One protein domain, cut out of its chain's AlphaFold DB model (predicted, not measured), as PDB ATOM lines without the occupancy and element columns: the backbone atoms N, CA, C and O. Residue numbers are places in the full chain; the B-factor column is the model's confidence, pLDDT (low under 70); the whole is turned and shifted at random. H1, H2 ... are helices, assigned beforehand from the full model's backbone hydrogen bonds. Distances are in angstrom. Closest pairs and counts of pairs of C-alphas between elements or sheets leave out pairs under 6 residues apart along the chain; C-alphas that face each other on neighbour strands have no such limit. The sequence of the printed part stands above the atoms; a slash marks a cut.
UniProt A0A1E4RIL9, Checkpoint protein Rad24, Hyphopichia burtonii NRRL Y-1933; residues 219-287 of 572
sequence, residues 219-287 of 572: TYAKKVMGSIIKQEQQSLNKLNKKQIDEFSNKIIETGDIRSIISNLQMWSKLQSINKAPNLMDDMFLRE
ATOM      1  N   THR A 219     -43.689  -3.783  40.482       86.88
ATOM      2  CA  THR A 219     -44.653  -2.738  40.878       86.88
ATOM      3  C   THR A 219     -44.178  -1.306  40.597       86.88
ATOM      4  O   THR A 219     -44.984  -0.485  40.155       86.88
ATOM      5  N   TYR A 220     -42.896  -0.991  40.808       86.12
ATOM      6  CA  TYR A 220     -42.332   0.335  40.517       86.12
ATOM      7  C   TYR A 220     -42.127   0.530  39.014       86.12
ATOM      8  O   TYR A 220     -42.551   1.557  38.482       86.12
ATOM      9  N   ALA A 221     -41.624  -0.492  38.313       86.94
ATOM     10  CA  ALA A 221     -41.537  -0.483  36.853       86.94
ATOM     11  C   ALA A 221     -42.915  -0.224  36.207       86.94
ATOM     12  O   ALA A 221     -43.051   0.678  35.379       86.94
ATOM     13  N   LYS A 222     -43.979  -0.904  36.673       87.69
ATOM     14  CA  LYS A 222     -45.371  -0.642  36.243       87.69
ATOM     15  C   LYS A 222     -45.831   0.797  36.496       87.69
ATOM     16  O   LYS A 222     -46.550   1.350  35.664       87.69
ATOM     17  N   LYS A 223     -45.426   1.425  37.608       87.50
ATOM     18  CA  LYS A 223     -45.758   2.831  37.916       87.50
ATOM     19  C   LYS A 223     -45.112   3.790  36.907       87.50
ATOM     20  O   LYS A 223     -45.809   4.663  36.393       87.50
ATOM     21  N   VAL A 224     -43.819   3.618  36.615       86.44
ATOM     22  CA  VAL A 224     -43.079   4.453  35.646       86.44
ATOM     23  C   VAL A 224     -43.634   4.264  34.236       86.44
ATOM     24  O   VAL A 224     -44.020   5.237  33.592       86.44
ATOM     25  N   MET A 225     -43.804   3.014  33.806       85.88
ATOM     26  CA  MET A 225     -44.411   2.657  32.520       85.88
ATOM     27  C   MET A 225     -45.804   3.264  32.346       85.88
ATOM     28  O   MET A 225     -46.088   3.910  31.340       85.88
ATOM     29  N   GLY A 226     -46.659   3.155  33.366       86.19
ATOM     30  CA  GLY A 226     -47.982   3.777  33.373       86.19
ATOM     31  C   GLY A 226     -47.966   5.312  33.360       86.19
ATOM     32  O   GLY A 226     -48.994   5.910  33.048       86.19
ATOM     33  N   SER A 227     -46.841   5.958  33.688       86.50
ATOM     34  CA  SER A 227     -46.638   7.404  33.518       86.50
ATOM     35  C   SER A 227     -46.232   7.733  32.078       86.50
ATOM     36  O   SER A 227     -46.901   8.531  31.421       86.50
ATOM     37  N   ILE A 228     -45.217   7.043  31.547       88.88
ATOM     38  CA  ILE A 228     -44.713   7.224  30.176       88.88
ATOM     39  C   ILE A 228     -45.825   6.966  29.151       88.88
ATOM     40  O   ILE A 228     -46.103   7.824  28.316       88.88
ATOM     41  N   ILE A 229     -46.563   5.858  29.283       86.12
ATOM     42  CA  ILE A 229     -47.697   5.513  28.408       86.12
ATOM     43  C   ILE A 229     -48.796   6.589  28.440       86.12
ATOM     44  O   ILE A 229     -49.452   6.824  27.426       86.12
ATOM     45  N   LYS A 230     -49.008   7.273  29.577       85.12
ATOM     46  CA  LYS A 230     -49.966   8.392  29.669       85.12
ATOM     47  C   LYS A 230     -49.473   9.641  28.944       85.12
ATOM     48  O   LYS A 230     -50.281  10.324  28.323       85.12
ATOM     49  N   GLN A 231     -48.180   9.935  29.024       85.19
ATOM     50  CA  GLN A 231     -47.582  11.104  28.377       85.19
ATOM     51  C   GLN A 231     -47.427  10.895  26.857       85.19
ATOM     52  O   GLN A 231     -47.630  11.830  26.088       85.19
ATOM     53  N   GLU A 232     -47.195   9.658  26.412       85.56
ATOM     54  CA  GLU A 232     -47.095   9.249  25.000       85.56
ATOM     55  C   GLU A 232     -48.419   8.730  24.408       85.56
ATOM     56  O   GLU A 232     -48.436   8.054  23.376       85.56
ATOM     57  N   GLN A 233     -49.566   9.076  25.009       74.69
ATOM     58  CA  GLN A 233     -50.887   8.664  24.511       74.69
ATOM     59  C   GLN A 233     -51.095   8.997  23.029       74.69
ATOM     60  O   GLN A 233     -51.666   8.192  22.306       74.69
ATOM     61  N   GLN A 234     -50.614  10.140  22.533       68.50
ATOM     62  CA  GLN A 234     -50.784  10.502  21.118       68.50
ATOM     63  C   GLN A 234     -50.069   9.527  20.163       68.50
ATOM     64  O   GLN A 234     -50.594   9.229  19.089       68.50
ATOM     65  N   SER A 235     -48.922   8.989  20.584       66.25
ATOM     66  CA  SER A 235     -48.140   7.976  19.868       66.25
ATOM     67  C   SER A 235     -48.791   6.587  19.971       66.25
ATOM     68  O   SER A 235     -48.910   5.876  18.973       66.25
ATOM     69  N   LEU A 236     -49.279   6.230  21.165       67.56
ATOM     70  CA  LEU A 236     -49.774   4.889  21.511       67.56
ATOM     71  C   LEU A 236     -51.282   4.667  21.273       67.56
ATOM     72  O   LEU A 236     -51.717   3.521  21.192       67.56
ATOM     73  N   ASN A 237     -52.092   5.718  21.095       61.16
ATOM     74  CA  ASN A 237     -53.556   5.635  20.912       61.16
ATOM     75  C   ASN A 237     -54.006   4.845  19.664       61.16
ATOM     76  O   ASN A 237     -55.194   4.569  19.511       61.16
ATOM     77  N   LYS A 238     -53.081   4.492  18.763       61.84
ATOM     78  CA  LYS A 238     -53.338   3.623  17.602       61.84
ATOM     79  C   LYS A 238     -53.314   2.126  17.947       61.84
ATOM     80  O   LYS A 238     -53.699   1.321  17.104       61.84
ATOM     81  N   LEU A 239     -52.851   1.754  19.143       65.25
ATOM     82  CA  LEU A 239     -52.608   0.371  19.557       65.25
ATOM     83  C   LEU A 239     -53.681  -0.124  20.533       65.25
ATOM     84  O   LEU A 239     -54.275   0.640  21.297       65.25
ATOM     85  N   ASN A 240     -53.941  -1.432  20.516       70.94
ATOM     86  CA  ASN A 240     -54.899  -2.049  21.427       70.94
ATOM     87  C   ASN A 240     -54.329  -2.067  22.853       70.94
ATOM     88  O   ASN A 240     -53.245  -2.603  23.074       70.94
ATOM     89  N   LYS A 241     -55.085  -1.562  23.836       73.50
ATOM     90  CA  LYS A 241     -54.671  -1.555  25.251       73.50
ATOM     91  C   LYS A 241     -54.232  -2.933  25.751       73.50
ATOM     92  O   LYS A 241     -53.231  -3.006  26.445       73.50
ATOM     93  N   LYS A 242     -54.899  -4.013  25.321       75.94
ATOM     94  CA  LYS A 242     -54.488  -5.382  25.679       75.94
ATOM     95  C   LYS A 242     -53.069  -5.719  25.220       75.94
ATOM     96  O   LYS A 242     -52.316  -6.272  26.003       75.94
ATOM     97  N   GLN A 243     -52.690  -5.325  24.003       74.19
ATOM     98  CA  GLN A 243     -51.339  -5.554  23.476       74.19
ATOM     99  C   GLN A 243     -50.299  -4.713  24.226       74.19
ATOM    100  O   GLN A 243     -49.214  -5.203  24.510       74.19
ATOM    101  N   ILE A 244     -50.640  -3.470  24.594       77.94
ATOM    102  CA  ILE A 244     -49.775  -2.623  25.431       77.94
ATOM    103  C   ILE A 244     -49.576  -3.269  26.808       77.94
ATOM    104  O   ILE A 244     -48.449  -3.316  27.292       77.94
ATOM    105  N   ASP A 245     -50.640  -3.777  27.433       80.00
ATOM    106  CA  ASP A 245     -50.576  -4.427  28.745       80.00
ATOM    107  C   ASP A 245     -49.808  -5.764  28.680       80.00
ATOM    108  O   ASP A 245     -48.971  -6.027  29.540       80.00
ATOM    109  N   GLU A 246     -50.038  -6.595  27.661       79.25
ATOM    110  CA  GLU A 246     -49.315  -7.855  27.418       79.25
ATOM    111  C   GLU A 246     -47.813  -7.600  27.199       79.25
ATOM    112  O   GLU A 246     -46.989  -8.150  27.934       79.25
ATOM    113  N   PHE A 247     -47.453  -6.692  26.285       79.94
ATOM    114  CA  PHE A 247     -46.063  -6.312  26.022       79.94
ATOM    115  C   PHE A 247     -45.393  -5.656  27.237       79.94
ATOM    116  O   PHE A 247     -44.261  -5.987  27.583       79.94
ATOM    117  N   SER A 248     -46.103  -4.772  27.949       80.81
ATOM    118  CA  SER A 248     -45.580  -4.144  29.170       80.81
ATOM    119  C   SER A 248     -45.310  -5.179  30.258       80.81
ATOM    120  O   SER A 248     -44.295  -5.084  30.936       80.81
ATOM    121  N   ASN A 249     -46.186  -6.175  30.440       81.38
ATOM    122  CA  ASN A 249     -45.939  -7.245  31.407       81.38
ATOM    123  C   ASN A 249     -44.700  -8.069  31.032       81.38
ATOM    124  O   ASN A 249     -43.892  -8.308  31.923       81.38
ATOM    125  N   LYS A 250     -44.531  -8.419  29.746       74.75
ATOM    126  CA  LYS A 250     -43.345  -9.111  29.213       74.75
ATOM    127  C   LYS A 250     -42.049  -8.346  29.499       74.75
ATOM    128  O   LYS A 250     -41.163  -8.864  30.168       74.75
ATOM    129  N   ILE A 251     -41.939  -7.089  29.063       79.06
ATOM    130  CA  ILE A 251     -40.682  -6.345  29.247       79.06
ATOM    131  C   ILE A 251     -40.414  -5.997  30.716       79.06
ATOM    132  O   ILE A 251     -39.263  -5.872  31.101       79.06
ATOM    133  N   ILE A 252     -41.430  -5.887  31.578       82.06
ATOM    134  CA  ILE A 252     -41.230  -5.629  33.018       82.06
ATOM    135  C   ILE A 252     -40.584  -6.820  33.748       82.06
ATOM    136  O   ILE A 252     -40.114  -6.661  34.876       82.06
ATOM    137  N   GLU A 253     -40.511  -7.998  33.127       70.19
ATOM    138  CA  GLU A 253     -39.776  -9.135  33.693       70.19
ATOM    139  C   GLU A 253     -38.255  -8.931  33.650       70.19
ATOM    140  O   GLU A 253     -37.570  -9.469  34.506       70.19
ATOM    141  N   THR A 254     -37.762  -8.057  32.765       65.62
ATOM    142  CA  THR A 254     -36.331  -7.775  32.532       65.62
ATOM    143  C   THR A 254     -35.591  -7.026  33.649       65.62
ATOM    144  O   THR A 254     -34.386  -6.837  33.546       65.62
ATOM    145  N   GLY A 255     -36.280  -6.513  34.676       69.62
ATOM    146  CA  GLY A 255     -35.668  -5.858  35.852       69.62
ATOM    147  C   GLY A 255     -34.950  -4.505  35.633       69.62
ATOM    148  O   GLY A 255     -34.911  -3.686  36.557       69.62
ATOM    149  N   ASP A 256     -34.435  -4.229  34.433       83.00
ATOM    150  CA  ASP A 256     -33.681  -3.029  34.050       83.00
ATOM    151  C   ASP A 256     -34.616  -1.948  33.470       83.00
ATOM    152  O   ASP A 256     -35.141  -2.069  32.359       83.00
ATOM    153  N   ILE A 257     -34.806  -0.838  34.197       87.31
ATOM    154  CA  ILE A 257     -35.726   0.234  33.772       87.31
ATOM    155  C   ILE A 257     -35.298   0.935  32.477       87.31
ATOM    156  O   ILE A 257     -36.159   1.395  31.729       87.31
ATOM    157  N   ARG A 258     -33.993   1.010  32.182       87.25
ATOM    158  CA  ARG A 258     -33.476   1.639  30.960       87.25
ATOM    159  C   ARG A 258     -33.814   0.756  29.760       87.25
ATOM    160  O   ARG A 258     -34.355   1.252  28.776       87.25
ATOM    161  N   SER A 259     -33.602  -0.554  29.886       85.56
ATOM    162  CA  SER A 259     -34.011  -1.542  28.876       85.56
ATOM    163  C   SER A 259     -35.530  -1.544  28.663       85.56
ATOM    164  O   SER A 259     -35.990  -1.498  27.525       85.56
ATOM    165  N   ILE A 260     -36.323  -1.497  29.741       87.44
ATOM    166  CA  ILE A 260     -37.794  -1.402  29.687       87.44
ATOM    167  C   ILE A 260     -38.255  -0.169  28.890       87.44
ATOM    168  O   ILE A 260     -39.114  -0.283  28.012       87.44
ATOM    169  N   ILE A 261     -37.684   1.006  29.173       89.25
ATOM    170  CA  ILE A 261     -38.056   2.263  28.508       89.25
ATOM    171  C   ILE A 261     -37.639   2.245  27.028       89.25
ATOM    172  O   ILE A 261     -38.453   2.593  26.167       89.25
ATOM    173  N   SER A 262     -36.421   1.788  26.719       87.75
ATOM    174  CA  SER A 262     -35.932   1.643  25.341       87.75
ATOM    175  C   SER A 262     -36.767   0.654  24.527       87.75
ATOM    176  O   SER A 262     -37.177   0.980  23.410       87.75
ATOM    177  N   ASN A 263     -37.105  -0.512  25.088       85.62
ATOM    178  CA  ASN A 263     -37.923  -1.522  24.410       85.62
ATOM    179  C   ASN A 263     -39.347  -1.011  24.154       85.62
ATOM    180  O   ASN A 263     -39.873  -1.208  23.058       85.62
ATOM    181  N   LEU A 264     -39.955  -0.276  25.097       85.69
ATOM    182  CA  LEU A 264     -41.248   0.375  24.856       85.69
ATOM    183  C   LEU A 264     -41.150   1.454  23.762       85.69
ATOM    184  O   LEU A 264     -42.031   1.521  22.899       85.69
ATOM    185  N   GLN A 265     -40.090   2.272  23.751       86.19
ATOM    186  CA  GLN A 265     -39.879   3.280  22.706       86.19
ATOM    187  C   GLN A 265     -39.720   2.624  21.325       86.19
ATOM    188  O   GLN A 265     -40.312   3.087  20.345       86.19
ATOM    189  N   MET A 266     -38.945   1.541  21.239       81.25
ATOM    190  CA  MET A 266     -38.702   0.794  20.006       81.25
ATOM    191  C   MET A 266     -39.979   0.115  19.498       81.25
ATOM    192  O   MET A 266     -40.349   0.310  18.339       81.25
ATOM    193  N   TRP A 267     -40.711  -0.589  20.366       78.81
ATOM    194  CA  TRP A 267     -41.999  -1.212  20.041       78.81
ATOM    195  C   TRP A 267     -43.034  -0.172  19.585       78.81
ATOM    196  O   TRP A 267     -43.648  -0.333  18.530       78.81
ATOM    197  N   SER A 268     -43.153   0.960  20.292       79.44
ATOM    198  CA  SER A 268     -44.043   2.062  19.897       79.44
ATOM    199  C   SER A 268     -43.698   2.640  18.521       79.44
ATOM    200  O   SER A 268     -44.606   3.017  17.777       79.44
ATOM    201  N   LYS A 269     -42.407   2.732  18.168       78.38
ATOM    202  CA  LYS A 269     -41.967   3.197  16.844       78.38
ATOM    203  C   LYS A 269     -42.247   2.143  15.767       78.38
ATOM    204  O   LYS A 269     -42.824   2.482  14.736       78.38
ATOM    205  N   LEU A 270     -41.927   0.872  16.005       73.56
ATOM    206  CA  LEU A 270     -42.100  -0.217  15.033       73.56
ATOM    207  C   LEU A 270     -43.571  -0.511  14.709       73.56
ATOM    208  O   LEU A 270     -43.911  -0.665  13.535       73.56
ATOM    209  N   GLN A 271     -44.461  -0.482  15.703       68.88
ATOM    210  CA  GLN A 271     -45.909  -0.625  15.487       68.88
ATOM    211  C   GLN A 271     -46.513   0.563  14.707       68.88
ATOM    212  O   GLN A 271     -47.602   0.457  14.144       68.88
ATOM    213  N   SER A 272     -45.817   1.706  14.631       63.34
ATOM    214  CA  SER A 272     -46.220   2.826  13.767       63.34
ATOM    215  C   SER A 272     -45.808   2.643  12.296       63.34
ATOM    216  O   SER A 272     -46.367   3.307  11.423       63.34
ATOM    217  N   ILE A 273     -44.863   1.731  12.031       65.62
ATOM    218  CA  ILE A 273     -44.258   1.466  10.718       65.62
ATOM    219  C   ILE A 273     -44.854   0.201  10.070       65.62
ATOM    220  O   ILE A 273     -45.138   0.212   8.873       65.62
ATOM    221  N   ASN A 274     -45.094  -0.869  10.840       53.69
ATOM    222  CA  ASN A 274     -45.547  -2.173  10.333       53.69
ATOM    223  C   ASN A 274     -46.958  -2.574  10.801       53.69
ATOM    224  O   ASN A 274     -47.357  -2.328  11.932       53.69
ATOM    225  N   LYS A 275     -47.706  -3.269   9.927       53.38
ATOM    226  CA  LYS A 275     -49.074  -3.785  10.182       53.38
ATOM    227  C   LYS A 275     -49.128  -5.272  10.586       53.38
ATOM    228  O   LYS A 275     -50.180  -5.894  10.455       53.38
ATOM    229  N   ALA A 276     -48.015  -5.861  11.022       48.16
ATOM    230  CA  ALA A 276     -47.896  -7.290  11.334       48.16
ATOM    231  C   ALA A 276     -47.553  -7.487  12.828       48.16
ATOM    232  O   ALA A 276     -46.380  -7.382  13.179       48.16
ATOM    233  N   PRO A 277     -48.533  -7.750  13.721       51.69
ATOM    234  CA  PRO A 277     -48.301  -7.618  15.165       51.69
ATOM    235  C   PRO A 277     -47.661  -8.840  15.847       51.69
ATOM    236  O   PRO A 277     -47.196  -8.712  16.970       51.69
ATOM    237  N   ASN A 278     -47.666 -10.019  15.209       49.84
ATOM    238  CA  ASN A 278     -47.539 -11.301  15.923       49.84
ATOM    239  C   ASN A 278     -46.174 -12.011  15.786       49.84
ATOM    240  O   ASN A 278     -46.008 -13.078  16.359       49.84
ATOM    241  N   LEU A 279     -45.234 -11.479  14.996       46.22
ATOM    242  CA  LEU A 279     -43.966 -12.155  14.646       46.22
ATOM    243  C   LEU A 279     -42.716 -11.539  15.295       46.22
ATOM    244  O   LEU A 279     -41.611 -11.984  15.021       46.22
ATOM    245  N   MET A 280     -42.885 -10.489  16.103       51.66
ATOM    246  CA  MET A 280     -41.780  -9.677  16.641       51.66
ATOM    247  C   MET A 280     -41.785  -9.604  18.171       51.66
ATOM    248  O   MET A 280     -40.877  -9.037  18.758       51.66
ATOM    249  N   ASP A 281     -42.806 -10.155  18.826       52.31
ATOM    250  CA  ASP A 281     -43.027  -9.993  20.267       52.31
ATOM    251  C   ASP A 281     -41.980 -10.738  21.122       52.31
ATOM    252  O   ASP A 281     -41.748 -10.355  22.266       52.31
ATOM    253  N   ASP A 282     -41.328 -11.753  20.547       51.31
ATOM    254  CA  ASP A 282     -40.241 -12.512  21.175       51.31
ATOM    255  C   ASP A 282     -38.866 -11.839  20.976       51.31
ATOM    256  O   ASP A 282     -37.976 -12.013  21.796       51.31
ATOM    257  N   MET A 283     -38.706 -10.971  19.964       52.81
ATOM    258  CA  MET A 283     -37.451 -10.248  19.673       52.81
ATOM    259  C   MET A 283     -37.117  -9.155  20.714       52.81
ATOM    260  O   MET A 283     -36.002  -8.645  20.755       52.81
ATOM    261  N   PHE A 284     -38.083  -8.766  21.554       53.44
ATOM    262  CA  PHE A 284     -37.892  -7.781  22.632       53.44
ATOM    263  C   PHE A 284     -37.637  -8.419  24.005       53.44
ATOM    264  O   PHE A 284     -37.475  -7.700  24.998       53.44
ATOM    265  N   LEU A 285     -37.638  -9.751  24.072       52.91
ATOM    266  CA  LEU A 285     -37.231 -10.527  25.233       52.91
ATOM    267  C   LEU A 285     -35.751 -10.883  25.043       52.91
ATOM    268  O   LEU A 285     -35.416 -11.622  24.126       52.91
ATOM    269  N   ARG A 286     -34.864 -10.367  25.901       49.22
ATOM    270  CA  ARG A 286     -33.532 -10.976  26.072       49.22
ATOM    271  C   ARG A 286     -33.737 -12.406  26.609       49.22
ATOM    272  O   ARG A 286     -34.677 -12.636  27.373       49.22
ATOM    273  N   GLU A 287     -32.897 -13.354  26.209       48.66
ATOM    274  CA  GLU A 287     -33.128 -14.777  26.489       48.66
ATOM    275  C   GLU A 287     -32.775 -15.193  27.925       48.66
ATOM    276  O   GLU A 287     -31.629 -15.111  28.362       48.66
TER     277      GLU A 287
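AT A GLANCE: This is residues 219 to 287 of the 572 residues of the protein "Checkpoint protein Rad24" of Hyphopichia burtonii NRRL Y-1933 (UniProt A0A1E4RIL9). Three helices, H1, H3 and H4, make a small up-and-down bundle, their centres at the corners of a triangle; they meet near the beginning of H1, the later part of H3 and the beginning of H4, and splay apart from there. The short H2 follows the far end of H1 and sits near H4, and after H4 a tail with no named element, residues 274 to 287, folds back past the bundle on the side away from H1. The printed part has 69 residues, with four named helices in the order H1, H2, H3, H4 and no named strand. The class is all helix, with 48 residues in the helices. The whole is compact, with a radius of gyration of the C-alphas of 11.3 A, and spans 31 by 29 by 18 A.

HOW THE PARTS SIT: H1, residues 219 to 231, is joined by a tight link to H2, residues 233 to 236. These two are close but not clearly touching, the closest C-alphas being those of Ile 229 and Leu 236, 7.2 A apart. H3, residues 241 to 254, is apart from H2, but only just, with the closest C-alphas 8.5 A apart. H1 touches H3 with residues 221 to 225 alone, at a steep tilt of 44 degrees, opposite ways; the closest C-alphas, of Ala 221 and Ile 252, are 6.4 A apart. H4, residues 257 to 273, forms a helical hairpin with H3, opposite ways at a tilt of 35.2 degrees, only just steep. H3 touches H4 with residues 248 to 254 alone, and H4 touches H3 with residues 260 to 264 alone; the closest C-alphas, of Ile 251 and Ile 260, are 5.7 A apart. H1 and H4 run the same way at 38 degrees, only just steep, and are close but not clearly touching, with the C-alphas of Ala 221 and Ile 257 closest at 6.6 A. H2 and H4 are close but not clearly touching, the closest C-alphas, of Leu 236 and Ser 268, being 6.6 A apart. Pairs of O i and N i+4 within hydrogen-bond range number 8 of 9 in H1, 8 of 10 in H3 and 12 of 13 in H4; H2 is too short for such a pair.

IN THESE COORDINATES: H1 begins at C-alpha 219, (-44.653, -2.738, 40.878), and is 18.9 A long from first to last C-alpha. H2 has four residues. H3 begins at C-alpha 241, (-54.671, -1.555, 25.251), and is 20.7 A long. H4, the longest helix with 17 residues, is 24.6 A long and ends at C-alpha 273, (-44.258, 1.466, 10.718).

THE WHOLE: The two C-alphas farthest apart, of Tyr 220 and Lys 275, are 31.3 A apart. The printed part has no cut, and the links H1 to H2, H2 to H3 and H3 to H4 are tight. The C-alphas of residues 274 to 287 lie 9 to 17 A from the mean of all C-alphas. The mean pLDDT of the printed part is 73.3, and residues 234 to 239, 254 to 255 and 271 to 287 are under 70.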